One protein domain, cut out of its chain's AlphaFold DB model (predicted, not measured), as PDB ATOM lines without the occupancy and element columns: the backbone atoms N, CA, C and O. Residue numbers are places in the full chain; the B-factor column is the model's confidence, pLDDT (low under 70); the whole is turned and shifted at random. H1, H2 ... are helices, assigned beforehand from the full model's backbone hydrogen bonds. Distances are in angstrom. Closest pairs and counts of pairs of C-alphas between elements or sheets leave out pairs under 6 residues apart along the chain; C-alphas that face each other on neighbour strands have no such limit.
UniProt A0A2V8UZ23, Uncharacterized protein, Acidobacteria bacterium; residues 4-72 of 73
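What this domain is: This is residues 4 to 72 of the 73 residues of an uncharacterized protein of Acidobacteria bacterium (UniProt A0A2V8UZ23). Long helix H3 packs on two shorter, crossed helices, H1 and H2; its residues 64 to 72 stick out. The printed part, all helix, has 69 residues with H1, H2 and H3 in order. It is only just loose, with a radius of gyration of the C-alphas of 13.3 A, spanning 45 by 27 by 18 A.

How they stand to each other: H1, residues 4 to 17, touches H2, residues 28 to 37, opposite ways at a steep tilt of 55 degrees, closest at C-alphas 12 and 34, 6.7 A. H3, residues 48 to 72, touches H1 with residues 48 to 59 alone, opposite ways, closest at C-alphas 12 and 52, 4.5 A. With residues 48 to 55 alone it touches H2, closest at C-alphas 37 and 55, 6.7 A. Every O i to N i+4 helix pair is within hydrogen-bond range.

Where its parts are: H1 begins at C-alpha 4 (15.555, 31.009, 20.737); H3, 36.7 A long, ends at C-alpha 72 (15.145, 52.819, 32.137).

The domain as a whole: The printed part has no cut, both links are short, and pLDDT is under 70 at residues 40, 71 and 72.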
ATOM      1  N   LEU A   4      15.798  31.016  22.175       83.38
ATOM      2  CA  LEU A   4      15.555  31.009  20.737       83.38
ATOM      3  C   LEU A   4      16.502  31.947  19.972       83.38
ATOM      4  O   LEU A   4      17.020  31.555  18.930       83.38
ATOM      5  N   ALA A   5      16.801  33.134  20.511       84.81
ATOM      6  CA  ALA A   5      17.752  34.080  19.916       84.81
ATOM      7  C   ALA A   5      19.171  33.493  19.841       84.81
ATOM      8  O   ALA A   5      19.850  33.576  18.818       84.81
ATOM      9  N   THR A   6      19.612  32.828  20.913       87.69
ATOM     10  CA  THR A   6      20.923  32.166  20.943       87.69
ATOM     11  C   THR A   6      21.030  31.056  19.900       87.69
ATOM     12  O   THR A   6      22.067  30.931  19.251       87.69
ATOM     13  N   GLU A   7      19.981  30.251  19.726       90.12
ATOM     14  CA  GLU A   7      19.986  29.167  18.741       90.12
ATOM     15  C   GLU A   7      19.992  29.704  17.302       90.12
ATOM     16  O   GLU A   7      20.711  29.165  16.464       90.12
ATOM     17  N   ARG A   8      19.297  30.818  17.027       90.38
ATOM     18  CA  ARG A   8      19.350  31.489  15.715       90.38
ATOM     19  C   ARG A   8      20.736  32.054  15.400       90.38
ATOM     20  O   ARG A   8      21.229  31.848  14.295       90.38
ATOM     21  N   ILE A   9      21.409  32.670  16.377       92.50
ATOM     22  CA  ILE A   9      22.798  33.138  16.211       92.50
ATOM     23  C   ILE A   9      23.742  31.961  15.936       92.50
ATOM     24  O   ILE A   9      24.563  32.033  15.025       92.50
ATOM     25  N   LYS A  10      23.634  30.861  16.689       93.62
ATOM     26  CA  LYS A  10      24.468  29.667  16.461       93.62
ATOM     27  C   LYS A  10      24.246  29.070  15.075       93.62
ATOM     28  O   LYS A  10      25.210  28.685  14.421       93.62
ATOM     29  N   LEU A  11      22.993  29.007  14.632       93.88
ATOM     30  CA  LEU A  11      22.637  28.542  13.299       93.88
ATOM     31  C   LEU A  11      23.258  29.433  12.217       93.88
ATOM     32  O   LEU A  11      23.900  28.919  11.306       93.88
ATOM     33  N   ALA A  12      23.133  30.755  12.345       94.06
ATOM     34  CA  ALA A  12      23.743  31.709  11.424       94.06
ATOM     35  C   ALA A  12      25.274  31.559  11.365       94.06
ATOM     36  O   ALA A  12      25.853  31.506  10.283       94.06
ATOM     37  N   LEU A  13      25.933  31.401  12.517       94.62
ATOM     38  CA  LEU A  13      27.373  31.148  12.580       94.62
ATOM     39  C   LEU A  13      27.758  29.837  11.890       94.62
ATOM     40  O   LEU A  13      28.711  29.822  11.123       94.62
ATOM     41  N   LYS A  14      26.992  28.761  12.101       94.44
ATOM     42  CA  LYS A  14      27.210  27.475  11.425       94.44
ATOM     43  C   LYS A  14      27.119  27.610   9.901       94.44
ATOM     44  O   LYS A  14      27.915  27.008   9.186       94.44
ATOM     45  N   VAL A  15      26.169  28.406   9.403       93.44
ATOM     46  CA  VAL A  15      26.049  28.709   7.969       93.44
ATOM     47  C   VAL A  15      27.290  29.423   7.448       93.44
ATOM     48  O   VAL A  15      27.847  29.003   6.437       93.44
ATOM     49  N   LEU A  16      27.758  30.451   8.154       93.69
ATOM     50  CA  LEU A  16      28.963  31.184   7.765       93.69
ATOM     51  C   LEU A  16      30.211  30.297   7.785       93.69
ATOM     52  O   LEU A  16      31.031  30.373   6.873       93.69
ATOM     53  N   ASP A  17      30.329  29.431   8.789       93.31
ATOM     54  CA  ASP A  17      31.473  28.540   8.965       93.31
ATOM     55  C   ASP A  17      31.528  27.451   7.886       93.31
ATOM     56  O   ASP A  17      32.600  27.125   7.389       93.31
ATOM     57  N   SER A  18      30.372  26.973   7.406       91.81
ATOM     58  CA  SER A  18      30.290  25.959   6.338       91.81
ATOM     59  C   SER A  18      30.924  26.365   5.005       91.81
ATOM     60  O   SER A  18      31.246  25.511   4.179       91.81
ATOM     61  N   ARG A  19      31.138  27.669   4.794       86.94
ATOM     62  CA  ARG A  19      31.854  28.190   3.625       86.94
ATOM     63  C   ARG A  19      33.370  27.993   3.729       86.94
ATOM     64  O   ARG A  19      34.037  27.894   2.701       86.94
ATOM     65  N   TYR A  20      33.904  27.971   4.948       87.69
ATOM     66  CA  TYR A  20      35.341  27.910   5.223       87.69
ATOM     67  C   TYR A  20      35.781  26.532   5.730       87.69
ATOM     68  O   TYR A  20      36.903  26.116   5.441       87.69
ATOM     69  N   ASP A  21      34.902  25.809   6.424       89.56
ATOM     70  CA  ASP A  21      35.142  24.461   6.926       89.56
ATOM     71  C   ASP A  21      34.220  23.433   6.253       89.56
ATOM     72  O   ASP A  21      33.029  23.318   6.540       89.56
ATOM     73  N   SER A  22      34.814  22.610   5.386       83.44
ATOM     74  CA  SER A  22      34.128  21.505   4.702       83.44
ATOM     75  C   SER A  22      33.603  20.400   5.636       83.44
ATOM     76  O   SER A  22      32.761  19.596   5.221       83.44
ATOM     77  N   ALA A  23      34.076  20.337   6.886       89.62
ATOM     78  CA  ALA A  23      33.546  19.427   7.897       89.62
ATOM     79  C   ALA A  23      32.188  19.903   8.442       89.62
ATOM     80  O   ALA A  23      31.390  19.086   8.922       89.62
ATOM     81  N   VAL A  24      31.886  21.200   8.331       89.50
ATOM     82  CA  VAL A  24      30.633  21.791   8.798       89.50
ATOM     83  C   VAL A  24      29.553  21.607   7.739       89.50
ATOM     84  O   VAL A  24      29.512  22.273   6.708       89.50
ATOM     85  N   LYS A  25      28.622  20.692   8.015       90.19
ATOM     86  CA  LYS A  25      27.460  20.447   7.155       90.19
ATOM     87  C   LYS A  25      26.244  21.206   7.657       90.19
ATOM     88  O   LYS A  25      25.785  20.980   8.779       90.19
ATOM     89  N   VAL A  26      25.694  22.046   6.792       90.62
ATOM     90  CA  VAL A  26      24.409  22.716   6.997       90.62
ATOM     91  C   VAL A  26      23.349  21.953   6.217       90.62
ATOM     92  O   VAL A  26      23.514  21.659   5.034       90.62
ATOM     93  N   THR A  27      22.269  21.591   6.892       93.62
ATOM     94  CA  THR A  27      21.140  20.892   6.277       93.62
ATOM     95  C   THR A  27      20.181  21.869   5.597       93.62
ATOM     96  O   THR A  27      20.095  23.042   5.959       93.62
ATOM     97  N   ASN A  28      19.380  21.384   4.647       90.75
ATOM     98  CA  ASN A  28      18.353  22.217   4.010       90.75
ATOM     99  C   ASN A  28      17.330  22.757   5.024       90.75
ATOM    100  O   ASN A  28      16.930  23.910   4.923       90.75
ATOM    101  N   ALA A  29      16.975  21.969   6.045       91.81
ATOM    102  CA  ALA A  29      16.074  22.409   7.112       91.81
ATOM    103  C   ALA A  29      16.669  23.567   7.938       91.81
ATOM    104  O   ALA A  29      15.960  24.492   8.330       91.81
ATOM    105  N   GLU A  30      17.981  23.540   8.180       92.00
ATOM    106  CA  GLU A  30      18.724  24.619   8.839       92.00
ATOM    107  C   GLU A  30      18.748  25.893   7.983       92.00
ATOM    108  O   GLU A  30      18.488  26.979   8.497       92.00
ATOM    109  N   ILE A  31      18.958  25.758   6.671       90.31
ATOM    110  CA  ILE A  31      18.877  26.873   5.713       90.31
ATOM    111  C   ILE A  31      17.471  27.482   5.703       90.31
ATOM    112  O   ILE A  31      17.326  28.699   5.790       90.31
ATOM    113  N   GLU A  32      16.422  26.659   5.635       90.31
ATOM    114  CA  GLU A  32      15.034  27.133   5.681       90.31
ATOM    115  C   GLU A  32      14.698  27.818   7.008       90.31
ATOM    116  O   GLU A  32      14.004  28.835   7.024       90.31
ATOM    117  N   THR A  33      15.202  27.289   8.124       90.56
ATOM    118  CA  THR A  33      15.017  27.888   9.452       90.56
ATOM    119  C   THR A  33      15.684  29.258   9.532       90.56
ATOM    120  O   THR A  33      15.086  30.203  10.049       90.56
ATOM    121  N   LEU A  34      16.892  29.389   8.982       91.12
ATOM    122  CA  LEU A  34      17.605  30.660   8.935       91.12
ATOM    123  C   LEU A  34      16.873  31.678   8.049       91.12
ATOM    124  O   LEU A  34      16.640  32.800   8.485       91.12
ATOM    125  N   LYS A  35      16.420  31.269   6.857       89.75
ATOM    126  CA  LYS A  35      15.625  32.117   5.952       89.75
ATOM    127  C   LYS A  35      14.339  32.626   6.598       89.75
ATOM    128  O   LYS A  35      14.022  33.797   6.469       89.75
ATOM    129  N   LYS A  36      13.619  31.767   7.327       87.94
ATOM    130  CA  LYS A  36      12.409  32.158   8.074       87.94
ATOM    131  C   LYS A  36      12.696  33.088   9.252       87.94
ATOM    132  O   LYS A  36      11.789  33.772   9.709       87.94
ATOM    133  N   SER A  37      13.918  33.053   9.780       84.38
ATOM    134  CA  SER A  37      14.334  33.903  10.897       84.38
ATOM    135  C   SER A  37      14.650  35.331  10.463       84.38
ATOM    136  O   SER A  37      14.602  36.224  11.296       84.38
ATOM    137  N   TYR A  38      14.963  35.541   9.185       84.00
ATOM    138  CA  TYR A  38      15.151  36.865   8.611       84.00
ATOM    139  C   TYR A  38      13.794  37.542   8.413       84.00
ATOM    140  O   TYR A  38      12.962  37.070   7.635       84.00
ATOM    141  N   LEU A  39      13.558  38.634   9.139       72.81
ATOM    142  CA  LEU A  39      12.276  39.348   9.135       72.81
ATOM    143  C   LEU A  39      12.284  40.590   8.231       72.81
ATOM    144  O   LEU A  39      11.232  41.197   8.028       72.81
ATOM    145  N   ALA A  40      13.441  40.964   7.671       69.12
ATOM    146  CA  ALA A  40      13.621  42.233   6.966       69.12
ATOM    147  C   ALA A  40      13.052  42.278   5.529       69.12
ATOM    148  O   ALA A  40      13.191  43.296   4.853       69.12
ATOM    149  N   GLY A  41      12.375  41.220   5.070       70.94
ATOM    150  CA  GLY A  41      11.606  41.228   3.824       70.94
ATOM    151  C   GLY A  41      12.142  40.279   2.758       70.94
ATOM    152  O   GLY A  41      12.421  39.117   3.046       70.94
ATOM    153  N   ASP A  42      12.195  40.764   1.517       73.81
ATOM    154  CA  ASP A  42      12.458  39.938   0.339       73.81
ATOM    155  C   ASP A  42      13.839  39.267   0.404       73.81
ATOM    156  O   ASP A  42      14.851  39.890   0.730       73.81
ATOM    157  N   LEU A  43      13.847  37.967   0.124       79.69
ATOM    158  CA  LEU A  43      15.038  37.124   0.089       79.69
ATOM    159  C   LEU A  43      15.618  37.028  -1.328       79.69
ATOM    160  O   LEU A  43      16.689  36.440  -1.503       79.69
ATOM    161  N   ASP A  44      14.914  37.559  -2.332       77.88
ATOM    162  CA  ASP A  44      15.345  37.495  -3.720       77.88
ATOM    163  C   ASP A  44      16.682  38.220  -3.921       77.88
ATOM    164  O   ASP A  44      16.863  39.395  -3.605       77.88
ATOM    165  N   GLY A  45      17.653  37.476  -4.456       78.75
ATOM    166  CA  GLY A  45      19.003  37.965  -4.734       78.75
ATOM    167  C   GLY A  45      19.991  37.879  -3.567       78.75
ATOM    168  O   GLY A  45      21.179  38.070  -3.813       78.75
ATOM    169  N   LEU A  46      19.552  37.540  -2.348       84.88
ATOM    170  CA  LEU A  46      20.455  37.374  -1.204       84.88
ATOM    171  C   LEU A  46      21.068  35.974  -1.162       84.88
ATOM    172  O   LEU A  46      20.369  34.956  -1.256       84.88
ATOM    173  N   VAL A  47      22.383  35.910  -0.947       90.88
ATOM    174  CA  VAL A  47      23.048  34.637  -0.640       90.88
ATOM    175  C   VAL A  47      22.835  34.261   0.828       90.88
ATOM    176  O   VAL A  47      22.551  35.101   1.684       90.88
ATOM    177  N   ILE A  48      22.951  32.970   1.147       90.06
ATOM    178  CA  ILE A  48      22.602  32.465   2.482       90.06
ATOM    179  C   ILE A  48      23.496  33.043   3.589       90.06
ATOM    180  O   ILE A  48      23.068  33.180   4.732       90.06
ATOM    181  N   GLU A  49      24.714  33.447   3.242       91.31
ATOM    182  CA  GLU A  49      25.651  34.122   4.127       91.31
ATOM    183  C   GLU A  49      25.216  35.553   4.463       91.31
ATOM    184  O   GLU A  49      25.366  35.978   5.605       91.31
ATOM    185  N   GLU A  50      24.639  36.287   3.509       91.44
ATOM    186  CA  GLU A  50      24.105  37.633   3.758       91.44
ATOM    187  C   GLU A  50      22.912  37.562   4.712       91.44
ATOM    188  O   GLU A  50      22.827  38.333   5.668       91.44
ATOM    189  N   ILE A  51      22.054  36.558   4.516       91.94
ATOM    190  CA  ILE A  51      20.935  36.254   5.413       91.94
ATOM    191  C   ILE A  51      21.458  35.908   6.815       91.94
ATOM    192  O   ILE A  51      20.947  36.421   7.809       91.94
ATOM    193  N   ALA A  52      22.506  35.083   6.919       92.88
ATOM    194  CA  ALA A  52      23.117  34.729   8.201       92.88
ATOM    195  C   ALA A  52      23.660  35.957   8.948       92.88
ATOM    196  O   ALA A  52      23.410  36.121  10.144       92.88
ATOM    197  N   VAL A  53      24.376  36.839   8.246       92.81
ATOM    198  CA  VAL A  53      24.898  38.086   8.817       92.81
ATOM    199  C   VAL A  53      23.757  38.983   9.294       92.81
ATOM    200  O   VAL A  53      23.817  39.494  10.413       92.81
ATOM    201  N   ALA A  54      22.702  39.140   8.492       91.56
ATOM    202  CA  ALA A  54      21.556  39.962   8.856       91.56
ATOM    203  C   ALA A  54      20.841  39.441  10.113       91.56
ATOM    204  O   ALA A  54      20.613  40.216  11.039       91.56
ATOM    205  N   VAL A  55      20.597  38.127  10.204       90.88
ATOM    206  CA  VAL A  55      20.001  37.500  11.398       90.88
ATOM    207  C   VAL A  55      20.849  37.769  12.647       90.88
ATOM    208  O   VAL A  55      20.311  38.092  13.703       90.88
ATOM    209  N   ILE A  56      22.182  37.695  12.553       92.06
ATOM    210  CA  ILE A  56      23.063  38.019  13.690       92.06
ATOM    211  C   ILE A  56      22.889  39.483  14.113       92.06
ATOM    212  O   ILE A  56      22.787  39.764  15.309       92.06
ATOM    213  N   TYR A  57      22.857  40.416  13.160       90.56
ATOM    214  CA  TYR A  57      22.675  41.833  13.466       90.56
ATOM    215  C   TYR A  57      21.316  42.124  14.106       90.56
ATOM    216  O   TYR A  57      21.284  42.825  15.118       90.56
ATOM    217  N   GLU A  58      20.228  41.559  13.579       89.00
ATOM    218  CA  GLU A  58      18.875  41.729  14.125       89.00
ATOM    219  C   GLU A  58      18.786  41.245  15.579       89.00
ATOM    220  O   GLU A  58      18.314  41.973  16.457       89.00
ATOM    221  N   GLU A  59      19.307  40.051  15.873       89.19
ATOM    222  CA  GLU A  59      19.279  39.495  17.229       89.19
ATOM    223  C   GLU A  59      20.128  40.317  18.209       89.19
ATOM    224  O   GLU A  59      19.727  40.564  19.351       89.19
ATOM    225  N   LEU A  60      21.302  40.784  17.775       88.06
ATOM    226  CA  LEU A  60      22.152  41.644  18.598       88.06
ATOM    227  C   LEU A  60      21.511  43.012  18.859       88.06
ATOM    228  O   LEU A  60      21.675  43.555  19.955       88.06
ATOM    229  N   ASP A  61      20.790  43.572  17.890       87.56
ATOM    230  CA  ASP A  61      20.106  44.854  18.044       87.56
ATOM    231  C   ASP A  61      18.879  44.751  18.962       87.56
ATOM    232  O   ASP A  61      18.717  45.558  19.885       87.56
ATOM    233  N   CYS A  62      18.098  43.674  18.832       83.88
ATOM    234  CA  CYS A  62      17.019  43.346  19.767       83.88
ATOM    235  C   CYS A  62      17.533  43.260  21.212       83.88
ATOM    236  O   CYS A  62      16.921  43.806  22.134       83.88
ATOM    237  N   LEU A  63      18.699  42.637  21.427       81.75
ATOM    238  CA  LEU A  63      19.329  42.554  22.748       81.75
ATOM    239  C   LEU A  63      19.773  43.918  23.286       81.75
ATOM    240  O   LEU A  63      19.626  44.182  24.484       81.75
ATOM    241  N   LYS A  64      20.324  44.790  22.432       82.75
ATOM    242  CA  LYS A  64      20.696  46.157  22.829       82.75
ATOM    243  C   LYS A  64      19.465  46.942  23.265       82.75
ATOM    244  O   LYS A  64      19.491  47.533  24.346       82.75
ATOM    245  N   THR A  65      18.397  46.884  22.476       82.00
ATOM    246  CA  THR A  65      17.130  47.565  22.753       82.00
ATOM    247  C   THR A  65      16.502  47.059  24.052       82.00
ATOM    248  O   THR A  65      16.217  47.854  24.949       82.00
ATOM    249  N   ALA A  66      16.399  45.737  24.233       80.00
ATOM    250  CA  ALA A  66      15.879  45.137  25.465       80.00
ATOM    251  C   ALA A  66      16.702  45.542  26.704       80.00
ATOM    252  O   ALA A  66      16.152  45.849  27.763       80.00
ATOM    253  N   ARG A  67      18.036  45.603  26.578       78.06
ATOM    254  CA  ARG A  67      18.923  46.033  27.669       78.06
ATOM    255  C   ARG A  67      18.772  47.518  28.004       78.06
ATOM    256  O   ARG A  67      18.921  47.881  29.168       78.06
ATOM    257  N   GLN A  68      18.535  48.379  27.016       79.62
ATOM    258  CA  GLN A  68      18.293  49.808  27.244       79.62
ATOM    259  C   GLN A  68      16.953  50.043  27.952       79.62
ATOM    260  O   GLN A  68      16.898  50.823  28.904       79.62
ATOM    261  N   GLN A  69      15.906  49.315  27.556       73.94
ATOM    262  CA  GLN A  69      14.595  49.369  28.207       73.94
ATOM    263  C   GLN A  69      14.666  48.905  29.669       73.94
ATOM    264  O   GLN A  69      14.177  49.603  30.549       73.94
ATOM    265  N   ALA A  70      15.372  47.807  29.956       75.31
ATOM    266  CA  ALA A  70      15.542  47.295  31.322       75.31
ATOM    267  C   ALA A  70      16.353  48.213  32.260       75.31
ATOM    268  O   ALA A  70      16.294  48.045  33.469       75.31
ATOM    269  N   LYS A  71      17.147  49.150  31.724       69.94
ATOM    270  CA  LYS A  71      17.882  50.149  32.522       69.94
ATOM    271  C   LYS A  71      17.076  51.417  32.804       69.94
ATOM    272  O   LYS A  71      17.507  52.224  33.621       69.94
ATOM    273  N   SER A  72      15.987  51.620  32.067       65.31
ATOM    274  CA  SER A  72      15.145  52.819  32.137       65.31
ATOM    275  C   SER A  72      13.843  52.574  32.913       65.31
ATOM    276  O   SER A  72      13.059  53.508  33.073       65.31
TER     277      SER A  72